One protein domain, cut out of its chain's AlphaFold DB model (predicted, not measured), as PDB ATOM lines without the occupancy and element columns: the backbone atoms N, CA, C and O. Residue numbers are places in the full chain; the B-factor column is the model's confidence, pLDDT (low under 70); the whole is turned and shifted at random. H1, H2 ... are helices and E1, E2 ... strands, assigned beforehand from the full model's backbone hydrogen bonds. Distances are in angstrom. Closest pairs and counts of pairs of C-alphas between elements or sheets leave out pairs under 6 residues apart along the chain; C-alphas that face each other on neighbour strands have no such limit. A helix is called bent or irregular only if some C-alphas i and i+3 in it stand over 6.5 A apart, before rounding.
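AT A GLANCE: This is residues 44 to 170 of the 170 residues of an uncharacterized protein of Tumebacillus algifaecis (UniProt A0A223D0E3). Two small antiparallel sheets follow each other along the longest axis of the domain: a strongly twisted four-stranded sheet, E1 to E4, with H1 packed on one face, and a three-stranded sheet, E5 to E7, with H2 over one of its faces. The second half of the bent strand E5 reaches the larger sheet on the face turned away from H1. The printed part has 127 residues, with two named helices and seven named strands in the order H1 E1 E2 E3 E4 H2 E5 E6 E7. The sheets run E1 - E2 - E3 - E4 and E5 - E6 - E7, and the class is mixed, helices and strands. The whole is compact, with a radius of gyration of the C-alphas of 14.8 A and spans of 43 by 31 by 27 A.

IN THESE COORDINATES: The larger sheet holds E1, residues 58 to 66, 23.7 A long from C-alpha 58 at (30.826, -43.169, -22.996); E2, residues 75 to 82, 22.6 A; E3, residues 88 to 94, 20.4 A; and E4, residues 102 to 108, 17.8 A. H1, residues 44 to 52, 12.0 A, begins at C-alpha 44 (35.365, -54.552, -19.201). The smaller sheet holds E5, residues 128 to 136, 19.7 A; E6, residues 146 to 153, 22.0 A; and E7, residues 158 to 161, 10.2 A, ending at C-alpha 161 (34.601, -53.323, -48.454). H2, residues 115 to 125, is 15.6 A long and irregular: C-alphas 121 and 124 are 7.8 A apart.

HOW THE PARTS SIT: E1 to E4 form a meander, each strand the antiparallel neighbour of the one before, with N 63 and O 78 at 2.9 A, N 79 and O 91 at 2.8 A, and N 92 and O 105 at 2.9 A. H1 is on this sheet at a height over the sheet of 7.2 A; its closest C-alphas to E1 are those of Arg 47 and Val 59, 6.4 A. E5 bends by 67 degrees at residue 133; its closest C-alphas to E1 are those of Val 65 and Ala 134, 6.5 A. E5 to E7 form a second meander, with N 134 and O 148 at 2.9 A and N 151 and O 159 at 2.9 A. H2 is on it at a height over the sheet of 8.8 A, slantwise to the strands at 46 degrees to E6 on the local plane. Every O i to N i+4 pair is within hydrogen-bond range in H1, and 5 of 7 in H2. H1 and H2 are apart.

THE WHOLE: The two C-alphas farthest apart, those of Ser 98 and Asp 124, are 45.2 A from each other. The printed part has no cut and ends at the chain's last residue, 170; no link is long. Residues 160 to 161 of E7 pair antiparallel with residues 168 to 169. The mean pLDDT of the printed part is 91.9, and residues 69 to 71 and 170 are under 70.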
ATOM      1  N   GLU A  44      35.318 -55.526 -20.298       96.31
ATOM      2  CA  GLU A  44      35.365 -54.552 -19.201       96.31
ATOM      3  C   GLU A  44      36.729 -53.861 -19.058       96.31
ATOM      4  O   GLU A  44      36.791 -52.671 -18.755       96.31
ATOM      5  N   GLU A  45      37.831 -54.573 -19.319       96.00
ATOM      6  CA  GLU A  45      39.171 -53.974 -19.310       96.00
ATOM      7  C   GLU A  45      39.316 -52.951 -20.442       96.00
ATOM      8  O   GLU A  45      39.839 -51.861 -20.222       96.00
ATOM      9  N   GLY A  46      38.821 -53.278 -21.639       97.06
ATOM     10  CA  GLY A  46      38.835 -52.372 -22.784       97.06
ATOM     11  C   GLY A  46      37.919 -51.165 -22.604       97.06
ATOM     12  O   GLY A  46      38.335 -50.047 -22.897       97.06
ATOM     13  N   ARG A  47      36.710 -51.371 -22.063       98.19
ATOM     14  CA  ARG A  47      35.781 -50.291 -21.696       98.19
ATOM     15  C   ARG A  47      36.446 -49.326 -20.724       98.19
ATOM     16  O   ARG A  47      36.485 -48.126 -20.980       98.19
ATOM     17  N   LYS A  48      37.006 -49.851 -19.631       97.75
ATOM     18  CA  LYS A  48      37.699 -49.037 -18.632       97.75
ATOM     19  C   LYS A  48      38.879 -48.285 -19.244       97.75
ATOM     20  O   LYS A  48      38.990 -47.084 -19.039       97.75
ATOM     21  N   PHE A  49      39.712 -48.966 -20.028       97.81
ATOM     22  CA  PHE A  49      40.840 -48.346 -20.721       97.81
ATOM     23  C   PHE A  49      40.401 -47.181 -21.621       97.81
ATOM     24  O   PHE A  49      41.014 -46.120 -21.579       97.81
ATOM     25  N   ALA A  50      39.321 -47.344 -22.394       98.00
ATOM     26  CA  ALA A  50      38.813 -46.296 -23.279       98.00
ATOM     27  C   ALA A  50      38.398 -45.022 -22.520       98.00
ATOM     28  O   ALA A  50      38.661 -43.917 -22.998       98.00
ATOM     29  N   ILE A  51      37.794 -45.175 -21.337       98.19
ATOM     30  CA  ILE A  51      37.393 -44.057 -20.473       98.19
ATOM     31  C   ILE A  51      38.601 -43.444 -19.749       98.19
ATOM     32  O   ILE A  51      38.782 -42.226 -19.776       98.19
ATOM     33  N   ASP A  52      39.446 -44.270 -19.123       97.56
ATOM     34  CA  ASP A  52      40.588 -43.823 -18.312       97.56
ATOM     35  C   ASP A  52      41.612 -43.044 -19.160       97.56
ATOM     36  O   ASP A  52      42.109 -41.997 -18.738       97.56
ATOM     37  N   GLU A  53      41.864 -43.500 -20.392       97.44
ATOM     38  CA  GLU A  53      42.741 -42.831 -21.364       97.44
ATOM     39  C   GLU A  53      42.049 -41.678 -22.114       97.44
ATOM     40  O   GLU A  53      42.636 -41.081 -23.017       97.44
ATOM     41  N   LYS A  54      40.801 -41.343 -21.752       97.06
ATOM     42  CA  LYS A  54      39.991 -40.278 -22.370       97.06
ATOM     43  C   LYS A  54      39.825 -40.440 -23.883       97.06
ATOM     44  O   LYS A  54      39.688 -39.459 -24.610       97.06
ATOM     45  N   LEU A  55      39.841 -41.680 -24.364       97.56
ATOM     46  CA  LEU A  55      39.568 -41.996 -25.763       97.56
ATOM     47  C   LEU A  55      38.071 -41.909 -26.059       97.56
ATOM     48  O   LEU A  55      37.706 -41.632 -27.197       97.56
ATOM     49  N   MET A  56      37.235 -42.164 -25.052       98.00
ATOM     50  CA  MET A  56      35.778 -42.079 -25.099       98.00
ATOM     51  C   MET A  56      35.258 -41.468 -23.797       98.00
ATOM     52  O   MET A  56      35.873 -41.632 -22.743       98.00
ATOM     53  N   SER A  57      34.128 -40.768 -23.860       98.06
ATOM     54  CA  SER A  57      33.383 -40.333 -22.675       98.06
ATOM     55  C   SER A  57      32.307 -41.335 -22.269       98.06
ATOM     56  O   SER A  57      31.985 -41.427 -21.088       98.06
ATOM     57  N   ASP A  58      31.763 -42.076 -23.235       98.12
ATOM     58  CA  ASP A  58      30.826 -43.169 -22.996       98.12
ATOM     59  C   ASP A  58      31.077 -44.310 -23.985       98.12
ATOM     60  O   ASP A  58      31.476 -44.078 -25.127       98.12
ATOM     61  N   VAL A  59      30.873 -45.544 -23.527       98.19
ATOM     62  CA  VAL A  59      31.090 -46.760 -24.320       98.19
ATOM     63  C   VAL A  59      29.755 -47.463 -24.500       98.19
ATOM     64  O   VAL A  59      29.151 -47.944 -23.541       98.19
ATOM     65  N   GLU A  60      29.325 -47.596 -25.743       97.19
ATOM     66  CA  GLU A  60      28.052 -48.219 -26.096       97.19
ATOM     67  C   GLU A  60      28.219 -49.727 -26.267       97.19
ATOM     68  O   GLU A  60      27.446 -50.519 -25.730       97.19
ATOM     69  N   GLU A  61      29.281 -50.138 -26.961       96.81
ATOM     70  CA  GLU A  61      29.454 -51.513 -27.409       96.81
ATOM     71  C   GLU A  61      30.915 -51.962 -27.324       96.81
ATOM     72  O   GLU A  61      31.857 -51.200 -27.555       96.81
ATOM     73  N   THR A  62      31.098 -53.245 -27.015       97.00
ATOM     74  CA  THR A  62      32.385 -53.932 -27.114       97.00
ATOM     75  C   THR A  62      32.200 -55.280 -27.793       97.00
ATOM     76  O   THR A  62      31.328 -56.048 -27.387       97.00
ATOM     77  N   GLN A  63      33.052 -55.607 -28.760       94.81
ATOM     78  CA  GLN A  63      32.975 -56.862 -29.507       94.81
ATOM     79  C   GLN A  63      34.378 -57.392 -29.804       94.81
ATOM     80  O   GLN A  63      35.266 -56.635 -30.188       94.81
ATOM     81  N   ILE A  64      34.589 -58.703 -29.665       92.00
ATOM     82  CA  ILE A  64      35.787 -59.332 -30.230       92.00
ATOM     83  C   ILE A  64      35.558 -59.496 -31.730       92.00
ATOM     84  O   ILE A  64      34.664 -60.233 -32.142       92.00
ATOM     85  N   VAL A  65      36.383 -58.830 -32.533       90.81
ATOM     86  CA  VAL A  65      36.364 -58.938 -33.993       90.81
ATOM     87  C   VAL A  65      37.570 -59.735 -34.468       90.81
ATOM     88  O   VAL A  65      38.670 -59.618 -33.920       90.81
ATOM     89  N   TYR A  66      37.363 -60.556 -35.494       84.62
ATOM     90  CA  TYR A  66      38.403 -61.412 -36.056       84.62
ATOM     91  C   TYR A  66      38.804 -60.910 -37.435       84.62
ATOM     92  O   TYR A  66      37.976 -60.831 -38.338       84.62
ATOM     93  N   THR A  67      40.087 -60.668 -37.654       76.69
ATOM     94  CA  THR A  67      40.612 -60.338 -38.980       76.69
ATOM     95  C   THR A  67      41.109 -61.615 -39.650       76.69
ATOM     96  O   THR A  67      42.293 -61.930 -39.699       76.69
ATOM     97  N   ARG A  68      40.173 -62.421 -40.167       70.44
ATOM     98  CA  ARG A  68      40.445 -63.759 -40.737       70.44
ATOM     99  C   ARG A  68      40.954 -63.730 -42.176       70.44
ATOM    100  O   ARG A  68      40.552 -64.535 -43.009       70.44
ATOM    101  N   PHE A  69      41.871 -62.828 -42.489       67.81
ATOM    102  CA  PHE A  69      42.514 -62.819 -43.806       67.81
ATOM    103  C   PHE A  69      43.480 -63.994 -44.010       67.81
ATOM    104  O   PHE A  69      43.923 -64.275 -45.121       67.81
ATOM    105  N   GLN A  70      43.804 -64.683 -42.916       64.06
ATOM    106  CA  GLN A  70      44.518 -65.948 -42.869       64.06
ATOM    107  C   GLN A  70      43.700 -66.927 -42.020       64.06
ATOM    108  O   GLN A  70      42.913 -66.505 -41.170       64.06
ATOM    109  N   LYS A  71      43.918 -68.240 -42.207       58.53
ATOM    110  CA  LYS A  71      43.179 -69.321 -41.519       58.53
ATOM    111  C   LYS A  71      43.079 -69.128 -39.996       58.53
ATOM    112  O   LYS A  71      42.111 -69.578 -39.390       58.53
ATOM    113  N   TYR A  72      44.055 -68.437 -39.408       71.19
ATOM    114  CA  TYR A  72      44.125 -68.113 -37.989       71.19
ATOM    115  C   TYR A  72      44.469 -66.637 -37.749       71.19
ATOM    116  O   TYR A  72      45.327 -66.358 -36.931       71.19
ATOM    117  N   GLY A  73      43.882 -65.687 -38.476       72.06
ATOM    118  CA  GLY A  73      44.213 -64.263 -38.297       72.06
ATOM    119  C   GLY A  73      43.990 -63.721 -36.870       72.06
ATOM    120  O   GLY A  73      43.383 -64.408 -36.034       72.06
ATOM    121  N   PRO A  74      44.508 -62.518 -36.564       85.19
ATOM    122  CA  PRO A  74      44.426 -61.964 -35.227       85.19
ATOM    123  C   PRO A  74      42.998 -61.577 -34.860       85.19
ATOM    124  O   PRO A  74      42.053 -61.603 -35.651       85.19
ATOM    125  N   GLN A  75      42.852 -61.271 -33.582       89.00
ATOM    126  CA  GLN A  75      41.625 -60.770 -33.005       89.00
ATOM    127  C   GLN A  75      41.922 -59.448 -32.316       89.00
ATOM    128  O   GLN A  75      43.036 -59.217 -31.834       89.00
ATOM    129  N   TYR A  76      40.901 -58.609 -32.258       93.00
ATOM    130  CA  TYR A  76      40.946 -57.312 -31.608       93.00
ATOM    131  C   TYR A  76      39.684 -57.127 -30.785       93.00
ATOM    132  O   TYR A  76      38.623 -57.636 -31.145       93.00
ATOM    133  N   LEU A  77      39.790 -56.372 -29.699       95.50
ATOM    134  CA  LEU A  77      38.605 -55.867 -29.023       95.50
ATOM    135  C   LEU A  77      38.203 -54.556 -29.698       95.50
ATOM    136  O   LEU A  77      38.899 -53.553 -29.555       95.50
ATOM    137  N   MET A  78      37.108 -54.573 -30.447       96.75
ATOM    138  CA  MET A  78      36.431 -53.359 -30.883       96.75
ATOM    139  C   MET A  78      35.722 -52.743 -29.678       96.75
ATOM    140  O   MET A  78      35.018 -53.441 -28.947       96.75
ATOM    141  N   VAL A  79      35.893 -51.442 -29.493       98.06
ATOM    142  CA  VAL A  79      35.131 -50.626 -28.550       98.06
ATOM    143  C   VAL A  79      34.511 -49.489 -29.353       98.06
ATOM    144  O   VAL A  79      35.224 -48.804 -30.088       98.06
ATOM    145  N   ARG A  80      33.195 -49.312 -29.241       97.81
ATOM    146  CA  ARG A  80      32.421 -48.250 -29.892       97.81
ATOM    147  C   ARG A  80      31.729 -47.400 -28.836       97.81
ATOM    148  O   ARG A  80      31.230 -47.923 -27.841       97.81
ATOM    149  N   GLY A  81      31.681 -46.101 -29.078       97.81
ATOM    150  CA  GLY A  81      30.962 -45.160 -28.237       97.81
ATOM    151  C   GLY A  81      31.140 -43.740 -28.738       97.81
ATOM    152  O   GLY A  81      31.361 -43.523 -29.931       97.81
ATOM    153  N   VAL A  82      31.094 -42.785 -27.817       98.00
ATOM    154  CA  VAL A  82      31.237 -41.359 -28.118       98.00
ATOM    155  C   VAL A  82      32.450 -40.763 -27.418       98.00
ATOM    156  O   VAL A  82      32.805 -41.157 -26.304       98.00
ATOM    157  N   ASP A  83      33.116 -39.823 -28.082       97.62
ATOM    158  CA  ASP A  83      34.199 -39.039 -27.492       97.62
ATOM    159  C   ASP A  83      33.682 -37.847 -26.665       97.62
ATOM    160  O   ASP A  83      32.481 -37.597 -26.561       97.62
ATOM    161  N   THR A  84      34.604 -37.082 -26.078       96.25
ATOM    162  CA  THR A  84      34.267 -35.910 -25.254       96.25
ATOM    163  C   THR A  84      33.568 -34.784 -26.015       96.25
ATOM    164  O   THR A  84      32.940 -33.940 -25.377       96.25
ATOM    165  N   ASP A  85      33.670 -34.769 -27.345       96.81
ATOM    166  CA  ASP A  85      33.007 -33.803 -28.221       96.81
ATOM    167  C   ASP A  85      31.639 -34.324 -28.711       96.81
ATOM    168  O   ASP A  85      30.942 -33.641 -29.464       96.81
ATOM    169  N   GLY A  86      31.225 -35.516 -28.262       96.75
ATOM    170  CA  GLY A  86      29.960 -36.155 -28.616       96.75
ATOM    171  C   GLY A  86      29.974 -36.848 -29.980       96.75
ATOM    172  O   GLY A  86      28.910 -37.081 -30.552       96.75
ATOM    173  N   ARG A  87      31.155 -37.151 -30.529       97.31
ATOM    174  CA  ARG A  87      31.316 -37.784 -31.841       97.31
ATOM    175  C   ARG A  87      31.409 -39.295 -31.721       97.31
ATOM    176  O   ARG A  87      32.153 -39.805 -30.882       97.31
ATOM    177  N   GLU A  88      30.708 -40.012 -32.597       96.94
ATOM    178  CA  GLU A  88      30.785 -41.472 -32.649       96.94
ATOM    179  C   GLU A  88      32.169 -41.935 -33.117       96.94
ATOM    180  O   GLU A  88      32.651 -41.573 -34.197       96.94
ATOM    181  N   LYS A  89      32.795 -42.786 -32.305       96.56
ATOM    182  CA  LYS A  89      34.146 -43.292 -32.530       96.56
ATOM    183  C   LYS A  89      34.205 -44.798 -32.310       96.56
ATOM    184  O   LYS A  89      33.547 -45.349 -31.426       96.56
ATOM    185  N   ILE A  90      35.055 -45.462 -33.085       97.50
ATOM    186  CA  ILE A  90      35.460 -46.848 -32.864       97.50
ATOM    187  C   ILE A  90      36.965 -46.886 -32.617       97.50
ATOM    188  O   ILE A  90      37.744 -46.227 -33.309       97.50
ATOM    189  N   ILE A  91      37.381 -47.688 -31.639       97.62
ATOM    190  CA  ILE A  91      38.778 -48.055 -31.417       97.62
ATOM    191  C   ILE A  91      38.919 -49.575 -31.426       97.62
ATOM    192  O   ILE A  91      38.043 -50.298 -30.957       97.62
ATOM    193  N   TRP A  92      40.050 -50.065 -31.924       96.81
ATOM    194  CA  TRP A  92      40.419 -51.475 -31.832       96.81
ATOM    195  C   TRP A  92      41.606 -51.628 -30.900       96.81
ATOM    196  O   TRP A  92      42.627 -50.963 -31.069       96.81
ATOM    197  N   LEU A  93      41.475 -52.516 -29.922       96.25
ATOM    198  CA  LEU A  93      42.457 -52.729 -28.872       96.25
ATOM    199  C   LEU A  93      43.127 -54.098 -29.001       96.25
ATOM    200  O   LEU A  93      42.521 -55.092 -29.409       96.25
ATOM    201  N   SER A  94      44.392 -54.139 -28.597       94.56
ATOM    202  CA  SER A  94      45.180 -55.360 -28.416       94.56
ATOM    203  C   SER A  94      45.944 -55.311 -27.094       94.56
ATOM    204  O   SER A  94      46.050 -54.257 -26.466       94.56
ATOM    205  N   GLY A  95      46.498 -56.448 -26.684       91.69
ATOM    206  CA  GLY A  95      47.171 -56.620 -25.403       91.69
ATOM    207  C   GLY A  95      46.201 -57.009 -24.291       91.69
ATOM    208  O   GLY A  95      45.073 -57.418 -24.533       91.69
ATOM    209  N   ASN A  96      46.661 -56.916 -23.052       88.81
ATOM    210  CA  ASN A  96      45.856 -57.140 -21.853       88.81
ATOM    211  C   ASN A  96      46.471 -56.381 -20.672       88.81
ATOM    212  O   ASN A  96      47.517 -55.746 -20.811       88.81
ATOM    213  N   THR A  97      45.863 -56.480 -19.495       84.25
ATOM    214  CA  THR A  97      46.360 -55.839 -18.267       84.25
ATOM    215  C   THR A  97      47.794 -56.239 -17.895       84.25
ATOM    216  O   THR A  97      48.542 -55.407 -17.389       84.25
ATOM    217  N   SER A  98      48.232 -57.461 -18.219       84.69
ATOM    218  CA  SER A  98      49.601 -57.933 -17.946       84.69
ATOM    219  C   SER A  98      50.657 -57.429 -18.941       84.69
ATOM    220  O   SER A  98      51.829 -57.324 -18.592       84.69
ATOM    221  N   THR A  99      50.272 -57.161 -20.191       85.75
ATOM    222  CA  THR A  99      51.186 -56.790 -21.296       85.75
ATOM    223  C   THR A  99      51.060 -55.326 -21.729       85.75
ATOM    224  O   THR A  99      51.871 -54.838 -22.522       85.75
ATOM    225  N   GLY A 100      50.071 -54.621 -21.180       92.38
ATOM    226  CA  GLY A 100      49.651 -53.288 -21.585       92.38
ATOM    227  C   GLY A 100      48.630 -53.344 -22.720       92.38
ATOM    228  O   GLY A 100      48.875 -53.961 -23.759       92.38
ATOM    229  N   ILE A 101      47.500 -52.666 -22.524       95.69
ATOM    230  CA  ILE A 101      46.485 -52.459 -23.560       95.69
ATOM    231  C   ILE A 101      46.981 -51.375 -24.523       95.69
ATOM    232  O   ILE A 101      47.585 -50.388 -24.103       95.69
ATOM    233  N   ARG A 102      46.769 -51.572 -25.827       95.38
ATOM    234  CA  ARG A 102      47.217 -50.659 -26.887       95.38
ATOM    235  C   ARG A 102      46.129 -50.440 -27.922       95.38
ATOM    236  O   ARG A 102      45.483 -51.400 -28.345       95.38
ATOM    237  N   VAL A 103      46.023 -49.202 -28.398       96.00
ATOM    238  CA  VAL A 103      45.194 -48.843 -29.553       96.00
ATOM    239  C   VAL A 103      45.892 -49.293 -30.836       96.00
ATOM    240  O   VAL A 103      47.025 -48.907 -31.114       96.00
ATOM    241  N   VAL A 104      45.218 -50.145 -31.603       94.12
ATOM    242  CA  VAL A 104      45.658 -50.653 -32.911       94.12
ATOM    243  C   VAL A 104      45.229 -49.709 -34.027       94.12
ATOM    244  O   VAL A 104      45.988 -49.470 -34.968       94.12
ATOM    245  N   SER A 105      44.004 -49.202 -33.920       94.38
ATOM    246  CA  SER A 105      43.402 -48.239 -34.833       94.38
ATOM    247  C   SER A 105      42.304 -47.480 -34.101       94.38
ATOM    248  O   SER A 105      41.682 -48.024 -33.185       94.38
ATOM    249  N   GLU A 106      42.076 -46.240 -34.510       95.19
ATOM    250  CA  GLU A 106      40.934 -45.436 -34.096       95.19
ATOM    251  C   GLU A 106      40.354 -44.712 -35.305       95.19
ATOM    252  O   GLU A 106      41.080 -44.333 -36.228       95.19
ATOM    253  N   THR A 107      39.039 -44.539 -35.320       95.50
ATOM    254  CA  THR A 107      38.363 -43.853 -36.415       95.50
ATOM    255  C   THR A 107      37.024 -43.293 -35.966       95.50
ATOM    256  O   THR A 107      36.373 -43.862 -35.087       95.50
ATOM    257  N   TYR A 108      36.613 -42.200 -36.594       96.06
ATOM    258  CA  TYR A 108      35.255 -41.696 -36.471       96.06
ATOM    259  C   TYR A 108      34.399 -42.286 -37.583       96.06
ATOM    260  O   TYR A 108      34.884 -42.482 -38.697       96.06
ATOM    261  N   ILE A 109      33.143 -42.589 -37.273       95.06
ATOM    262  CA  ILE A 109      32.288 -43.381 -38.164       95.06
ATOM    263  C   ILE A 109      31.184 -42.569 -38.837       95.06
ATOM    264  O   ILE A 109      30.313 -43.151 -39.477       95.06
ATOM    265  N   GLU A 110      31.212 -41.234 -38.748       93.69
ATOM    266  CA  GLU A 110      30.135 -40.409 -39.308       93.69
ATOM    267  C   GLU A 110      30.071 -40.481 -40.843       93.69
ATOM    268  O   GLU A 110      29.016 -40.252 -41.431       93.69
ATOM    269  N   THR A 111      31.189 -40.808 -41.500       93.00
ATOM    270  CA  THR A 111      31.276 -40.988 -42.959       93.00
ATOM    271  C   THR A 111      31.057 -42.432 -43.406       93.00
ATOM    272  O   THR A 111      31.024 -42.696 -44.609       93.00
ATOM    273  N   PHE A 112      30.920 -43.381 -42.475       96.75
ATOM    274  CA  PHE A 112      30.855 -44.797 -42.821       96.75
ATOM    275  C   PHE A 112      29.442 -45.185 -43.251       96.75
ATOM    276  O   PHE A 112      28.436 -44.755 -42.687       96.75
ATOM    277  N   LEU A 113      29.364 -46.058 -44.249       97.50
ATOM    278  CA  LEU A 113      28.127 -46.720 -44.619       97.50
ATOM    279  C   LEU A 113      27.636 -47.566 -43.446       97.50
ATOM    280  O   LEU A 113      28.401 -48.310 -42.828       97.50
ATOM    281  N   THR A 114      26.337 -47.481 -43.179       95.81
ATOM    282  CA  THR A 114      25.680 -48.282 -42.149       95.81
ATOM    283  C   THR A 114      25.719 -49.767 -42.501       95.81
ATOM    284  O   THR A 114      25.724 -50.147 -43.674       95.81
ATOM    285  N   GLU A 115      25.632 -50.627 -41.485       95.44
ATOM    286  CA  GLU A 115      25.533 -52.077 -41.682       95.44
ATOM    287  C   GLU A 115      24.386 -52.445 -42.642       95.44
ATOM    288  O   GLU A 115      24.558 -53.248 -43.558       95.44
ATOM    289  N   SER A 116      23.222 -51.804 -42.491       97.06
ATOM    290  CA  SER A 116      22.065 -52.006 -43.371       97.06
ATOM    291  C   SER A 116      22.374 -51.700 -44.838       97.06
ATOM    292  O   SER A 116      21.947 -52.443 -45.723       97.06
ATOM    293  N   ARG A 117      23.154 -50.646 -45.104       97.88
ATOM    294  CA  ARG A 117      23.561 -50.275 -46.457       97.88
ATOM    295  C   ARG A 117      24.542 -51.286 -47.039       97.88
ATOM    296  O   ARG A 117      24.397 -51.663 -48.197       97.88
ATOM    297  N   ILE A 118      25.487 -51.776 -46.239       98.00
ATOM    298  CA  ILE A 118      26.408 -52.837 -46.664       98.00
ATOM    299  C   ILE A 118      25.653 -54.122 -47.000       98.00
ATOM    300  O   ILE A 118      25.864 -54.688 -48.074       98.00
ATOM    301  N   ARG A 119      24.714 -54.545 -46.142       97.75
ATOM    302  CA  ARG A 119      23.853 -55.712 -46.403       97.75
ATOM    303  C   ARG A 119      23.093 -55.572 -47.717       97.75
ATOM    304  O   ARG A 119      23.009 -56.532 -48.474       97.75
ATOM    305  N   GLU A 120      22.570 -54.384 -48.009       97.69
ATOM    306  CA  GLU A 120      21.887 -54.109 -49.273       97.69
ATOM    307  C   GLU A 120      22.830 -54.221 -50.482       97.69
ATOM    308  O   GLU A 120      22.450 -54.807 -51.495       97.69
ATOM    309  N   MET A 121      24.052 -53.693 -50.378       97.44
ATOM    310  CA  MET A 121      25.038 -53.706 -51.466       97.44
ATOM    311  C   MET A 121      25.524 -55.113 -51.824       97.44
ATOM    312  O   MET A 121      25.826 -55.375 -52.986       97.44
ATOM    313  N   VAL A 122      25.592 -56.020 -50.848       96.62
ATOM    314  CA  VAL A 122      26.088 -57.389 -51.051       96.62
ATOM    315  C   VAL A 122      24.995 -58.459 -51.087       96.62
ATOM    316  O   VAL A 122      25.308 -59.645 -51.171       96.62
ATOM    317  N   LYS A 123      23.714 -58.071 -51.059       95.81
ATOM    318  CA  LYS A 123      22.572 -59.002 -50.966       95.81
ATOM    319  C   LYS A 123      22.554 -60.090 -52.048       95.81
ATOM    320  O   LYS A 123      22.090 -61.196 -51.797       95.81
ATOM    321  N   ASP A 124      23.072 -59.781 -53.238       96.44
ATOM    322  CA  ASP A 124      23.067 -60.685 -54.392       96.44
ATOM    323  C   ASP A 124      24.270 -61.654 -54.397       96.44
ATOM    324  O   ASP A 124      24.373 -62.512 -55.271       96.44
ATOM    325  N   GLN A 125      25.189 -61.536 -53.428       94.94
ATOM    326  CA  GLN A 125      26.389 -62.378 -53.323       94.94
ATOM    327  C   GLN A 125      26.176 -63.641 -52.473       94.94
ATOM    328  O   GLN A 125      26.962 -64.586 -52.567       94.94
ATOM    329  N   GLY A 126      25.110 -63.686 -51.668       95.62
ATOM    330  CA  GLY A 126      24.746 -64.837 -50.843       95.62
ATOM    331  C   GLY A 126      24.199 -64.453 -49.469       95.62
ATOM    332  O   GLY A 126      24.086 -63.279 -49.124       95.62
ATOM    333  N   GLU A 127      23.870 -65.465 -48.668       96.69
ATOM    334  CA  GLU A 127      23.481 -65.284 -47.266       96.69
ATOM    335  C   GLU A 127      24.687 -64.837 -46.434       96.69
ATOM    336  O   GLU A 127      25.721 -65.505 -46.443       96.69
ATOM    337  N   ILE A 128      24.553 -63.718 -45.720       96.50
ATOM    338  CA  ILE A 128      25.591 -63.167 -44.842       96.50
ATOM    339  C   ILE A 128      25.544 -63.900 -43.500       96.50
ATOM    340  O   ILE A 128      24.540 -63.825 -42.794       96.50
ATOM    341  N   VAL A 129      26.644 -64.556 -43.138       94.56
ATOM    342  CA  VAL A 129      26.826 -65.250 -41.855       94.56
ATOM    343  C   VAL A 129      27.497 -64.347 -40.828       94.56
ATOM    344  O   VAL A 129      27.148 -64.407 -39.653       94.56
ATOM    345  N   ASP A 130      28.432 -63.501 -41.263       91.31
ATOM    346  CA  ASP A 130      29.125 -62.565 -40.381       91.31
ATOM    347  C   ASP A 130      29.355 -61.219 -41.079       91.31
ATOM    348  O   ASP A 130      29.627 -61.170 -42.283       91.31
ATOM    349  N   LEU A 131      29.204 -60.128 -40.329       93.38
ATOM    350  CA  LEU A 131      29.336 -58.760 -40.823       93.38
ATOM    351  C   LEU A 131      29.747 -57.827 -39.686       93.38
ATOM    352  O   LEU A 131      28.985 -57.632 -38.744       93.38
ATOM    353  N   PHE A 132      30.931 -57.232 -39.790       92.88
ATOM    354  CA  PHE A 132      31.447 -56.305 -38.781       92.88
ATOM    355  C   PHE A 132      32.539 -55.396 -39.355       92.88
ATOM    356  O   PHE A 132      33.136 -55.686 -40.396       92.88
ATOM    357  N   LEU A 133      32.821 -54.296 -38.655       93.88
ATOM    358  CA  LEU A 133      33.974 -53.443 -38.937       93.88
ATOM    359  C   LEU A 133      35.239 -54.018 -38.290       93.88
ATOM    360  O   LEU A 133      35.241 -54.426 -37.127       93.88
ATOM    361  N   ALA A 134      36.345 -54.007 -39.028       92.25
ATOM    362  CA  ALA A 134      37.625 -54.526 -38.557       92.25
ATOM    363  C   ALA A 134      38.810 -53.698 -39.083       92.25
ATOM    364  O   ALA A 134      38.702 -53.076 -40.141       92.25
ATOM    365  N   PRO A 135      39.963 -53.697 -38.392       92.12
ATOM    366  CA  PRO A 135      41.176 -53.082 -38.913       92.12
ATOM    367  C   PRO A 135      41.792 -53.969 -40.007       92.12
ATOM    368  O   PRO A 135      41.913 -55.182 -39.852       92.12
ATOM    369  N   ASN A 136      42.229 -53.375 -41.116       88.56
ATOM    370  CA  ASN A 136      42.887 -54.095 -42.204       88.56
ATOM    371  C   ASN A 136      44.347 -54.422 -41.863       88.56
ATOM    372  O   ASN A 136      45.252 -53.617 -42.084       88.56
ATOM    373  N   ASP A 137      44.595 -55.618 -41.354       80.19
ATOM    374  CA  ASP A 137      45.942 -56.098 -41.038       80.19
ATOM    375  C   ASP A 137      46.670 -56.751 -42.235       80.19
ATOM    376  O   ASP A 137      47.845 -57.105 -42.105       80.19
ATOM    377  N   ARG A 138      46.021 -56.880 -43.408       76.31
ATOM    378  CA  ARG A 138      46.630 -57.479 -44.613       76.31
ATOM    379  C   ARG A 138      47.696 -56.602 -45.238       76.31
ATOM    380  O   ARG A 138      48.584 -57.102 -45.928       76.31
ATOM    381  N   VAL A 139      47.515 -55.293 -45.126       77.00
ATOM    382  CA  VAL A 139      48.302 -54.314 -45.865       77.00
ATOM    383  C   VAL A 139      49.427 -53.829 -44.969       77.00
ATOM    384  O   VAL A 139      49.203 -53.411 -43.836       77.00
ATOM    385  N   GLU A 140      50.655 -53.868 -45.477       76.50
ATOM    386  CA  GLU A 140      51.787 -53.224 -44.819       76.50
ATOM    387  C   GLU A 140      51.871 -51.733 -45.185       76.50
ATOM    388  O   GLU A 140      51.379 -51.277 -46.219       76.50
ATOM    389  N   GLY A 141      52.520 -50.940 -44.334       77.75
ATOM    390  CA  GLY A 141      52.714 -49.512 -44.584       77.75
ATOM    391  C   GLY A 141      51.440 -48.687 -44.384       77.75
ATOM    392  O   GLY A 141      50.723 -48.867 -43.406       77.75
ATOM    393  N   LYS A 142      51.176 -47.730 -45.284       71.56
ATOM    394  CA  LYS A 142      50.149 -46.685 -45.086       71.56
ATOM    395  C   LYS A 142      48.703 -47.197 -45.028       71.56
ATOM    396  O   LYS A 142      47.851 -46.491 -44.505       71.56
ATOM    397  N   GLY A 143      48.434 -48.384 -45.572       74.62
ATOM    398  CA  GLY A 143      47.107 -49.010 -45.534       74.62
ATOM    399  C   GLY A 143      46.874 -49.900 -44.312       74.62
ATOM    400  O   GLY A 143      45.776 -50.425 -44.145       74.62
ATOM    401  N   LYS A 144      47.895 -50.087 -43.466       83.69
ATOM    402  CA  LYS A 144      47.799 -50.953 -42.295       83.69
ATOM    403  C   LYS A 144      46.786 -50.403 -41.296       83.69
ATOM    404  O   LYS A 144      46.808 -49.220 -40.968       83.69
ATOM    405  N   ASN A 145      45.947 -51.293 -40.783       88.00
ATOM    406  CA  ASN A 145      44.898 -51.045 -39.801       88.00
ATOM    407  C   ASN A 145      43.816 -50.043 -40.245       88.00
ATOM    408  O   ASN A 145      43.054 -49.564 -39.400       88.00
ATOM    409  N   GLN A 146      43.716 -49.737 -41.544       91.38
ATOM    410  CA  GLN A 146      42.591 -48.955 -42.056       91.38
ATOM    411  C   GLN A 146      41.279 -49.721 -41.829       91.38
ATOM    412  O   GLN A 146      41.257 -50.931 -42.066       91.38
ATOM    413  N   PRO A 147      40.204 -49.066 -41.364       93.25
ATOM    414  CA  PRO A 147      38.923 -49.727 -41.147       93.25
ATOM    415  C   PRO A 147      38.364 -50.306 -42.443       93.25
ATOM    416  O   PRO A 147      38.464 -49.690 -43.505       93.25
ATOM    417  N   ILE A 148      37.760 -51.482 -42.345       93.94
ATOM    418  CA  ILE A 148      37.072 -52.148 -43.445       93.94
ATOM    419  C   ILE A 148      35.801 -52.823 -42.942       93.94
ATOM    420  O   ILE A 148      35.729 -53.237 -41.784       93.94
ATOM    421  N   TRP A 149      34.832 -53.003 -43.832       94.81
ATOM    422  CA  TRP A 149      33.751 -53.957 -43.605       94.81
ATOM    423  C   TRP A 149      34.221 -55.358 -43.975       94.81
ATOM    424  O   TRP A 149      34.620 -55.593 -45.114       94.81
ATOM    425  N   TYR A 150      34.168 -56.277 -43.015       93.00
ATOM    426  CA  TYR A 150      34.324 -57.713 -43.225       93.00
ATOM    427  C   TYR A 150      32.949 -58.323 -43.485       93.00
ATOM    428  O   TYR A 150      32.043 -58.116 -42.684       93.00
ATOM    429  N   VAL A 151      32.799 -59.086 -44.569       94.12
ATOM    430  CA  VAL A 151      31.561 -59.806 -44.896       94.12
ATOM    431  C   VAL A 151      31.887 -61.265 -45.181       94.12
ATOM    432  O   VAL A 151      32.617 -61.551 -46.129       94.12
ATOM    433  N   GLU A 152      31.335 -62.187 -44.397       92.00
ATOM    434  CA  GLU A 152      31.431 -63.632 -44.632       92.00
ATOM    435  C   GLU A 152      30.074 -64.191 -45.044       92.00
ATOM    436  O   GLU A 152      29.057 -63.946 -44.391       92.00
ATOM    437  N   PHE A 153      30.067 -64.954 -46.132       94.94
ATOM    438  CA  PHE A 153      28.869 -65.576 -46.681       94.94
ATOM    439  C   PHE A 153      28.789 -67.063 -46.323       94.94
ATOM    440  O   PHE A 153      29.799 -67.717 -46.070       94.94
ATOM    441  N   GLY A 154      27.587 -67.641 -46.388       94.19
ATOM    442  CA  GLY A 154      27.333 -69.050 -46.049       94.19
ATOM    443  C   GLY A 154      28.092 -70.075 -46.899       94.19
ATOM    444  O   GLY A 154      28.275 -71.215 -46.479       94.19
ATOM    445  N   ASN A 155      28.592 -69.679 -48.072       92.06
ATOM    446  CA  ASN A 155      29.462 -70.504 -48.917       92.06
ATOM    447  C   ASN A 155      30.956 -70.428 -48.522       92.06
ATOM    448  O   ASN A 155      31.796 -70.998 -49.217       92.06
ATOM    449  N   GLY A 156      31.294 -69.712 -47.444       88.75
ATOM    450  CA  GLY A 156      32.662 -69.472 -46.980       88.75
ATOM    451  C   GLY A 156      33.426 -68.413 -47.779       88.75
ATOM    452  O   GLY A 156      34.612 -68.199 -47.524       88.75
ATOM    453  N   HIS A 157      32.790 -67.756 -48.755       90.44
ATOM    454  CA  HIS A 157      33.371 -66.597 -49.422       90.44
ATOM    455  C   HIS A 157      33.448 -65.425 -48.441       90.44
ATOM    456  O   HIS A 157      32.520 -65.194 -47.666       90.44
ATOM    457  N   VAL A 158      34.544 -64.673 -48.503       89.94
ATOM    458  CA  VAL A 158      34.738 -63.463 -47.707       89.94
ATOM    459  C   VAL A 158      35.024 -62.302 -48.644       89.94
ATOM    460  O   VAL A 158      35.858 -62.417 -49.546       89.94
ATOM    461  N   THR A 159      34.345 -61.188 -48.411       92.19
ATOM    462  CA  THR A 159      34.553 -59.925 -49.113       92.19
ATOM    463  C   THR A 159      34.874 -58.824 -48.112       92.19
ATOM    464  O   THR A 159      34.359 -58.798 -46.995       92.19
ATOM    465  N   TYR A 160      35.742 -57.909 -48.533       91.88
ATOM    466  CA  TYR A 160      36.146 -56.747 -47.759       91.88
ATOM    467  C   TYR A 160      35.718 -55.497 -48.506       91.88
ATOM    468  O   TYR A 160      35.959 -55.407 -49.709       91.88
ATOM    469  N   LEU A 161      35.091 -54.546 -47.824       94.88
ATOM    470  CA  LEU A 161      34.601 -53.323 -48.454       94.88
ATOM    471  C   LEU A 161      35.200 -52.091 -47.783       94.88
ATOM    472  O   LEU A 161      35.422 -52.069 -46.569       94.88
ATOM    473  N   ASN A 162      35.431 -51.053 -48.582       95.06
ATOM    474  CA  ASN A 162      35.740 -49.726 -48.083       95.06
ATOM    475  C   ASN A 162      34.560 -49.222 -47.227       95.06
ATOM    476  O   ASN A 162      33.412 -49.307 -47.673       95.06
ATOM    477  N   PRO A 163      34.808 -48.699 -46.018       96.19
ATOM    478  CA  PRO A 163      33.746 -48.299 -45.105       96.19
ATOM    479  C   PRO A 163      32.949 -47.082 -45.578       96.19
ATOM    480  O   PRO A 163      31.780 -46.979 -45.232       96.19
ATOM    481  N   GLU A 164      33.529 -46.198 -46.385       96.12
ATOM    482  CA  GLU A 164      32.889 -44.966 -46.861       96.12
ATOM    483  C   GLU A 164      32.209 -45.156 -48.221       96.12
ATOM    484  O   GLU A 164      31.117 -44.646 -48.461       96.12
ATOM    485  N   THR A 165      32.846 -45.902 -49.130       96.50
ATOM    486  CA  THR A 165      32.364 -46.054 -50.515       96.50
ATOM    487  C   THR A 165      31.639 -47.373 -50.765       96.50
ATOM    488  O   THR A 165      30.882 -47.486 -51.729       96.50
ATOM    489  N   GLY A 166      31.875 -48.386 -49.927       95.94
ATOM    490  CA  GLY A 166      31.404 -49.754 -50.142       95.94
ATOM    491  C   GLY A 166      32.073 -50.454 -51.331       95.94
ATOM    492  O   GLY A 166      31.631 -51.529 -51.734       95.94
ATOM    493  N   GLU A 167      33.129 -49.871 -51.904       95.31
ATOM    494  CA  GLU A 167      33.920 -50.515 -52.951       95.31
ATOM    495  C   GLU A 167      34.629 -51.755 -52.406       95.31
ATOM    496  O   GLU A 167      35.216 -51.730 -51.323       95.31
ATOM    497  N   GLN A 168      34.612 -52.836 -53.182       92.69
ATOM    498  CA  GLN A 168      35.296 -54.066 -52.817       92.69
ATOM    499  C   GLN A 168      36.818 -53.895 -52.866       92.69
ATOM    500  O   GLN A 168      37.399 -53.538 -53.892       92.69
ATOM    501  N   LEU A 169      37.461 -54.197 -51.742       87.44
ATOM    502  CA  LEU A 169      38.906 -54.195 -51.570       87.44
ATOM    503  C   LEU A 169      39.434 -55.584 -51.969       87.44
ATOM    504  O   LEU A 169      39.007 -56.594 -51.410       87.44
ATOM    505  N   LYS A 170      40.299 -55.618 -52.992       66.19
ATOM    506  CA  LYS A 170      40.849 -56.843 -53.605       66.19
ATOM    507  C   LYS A 170      41.677 -57.693 -52.642       66.19
ATOM    508  O   LYS A 170      42.487 -57.109 -51.889       66.19
TER     509      LYS A 170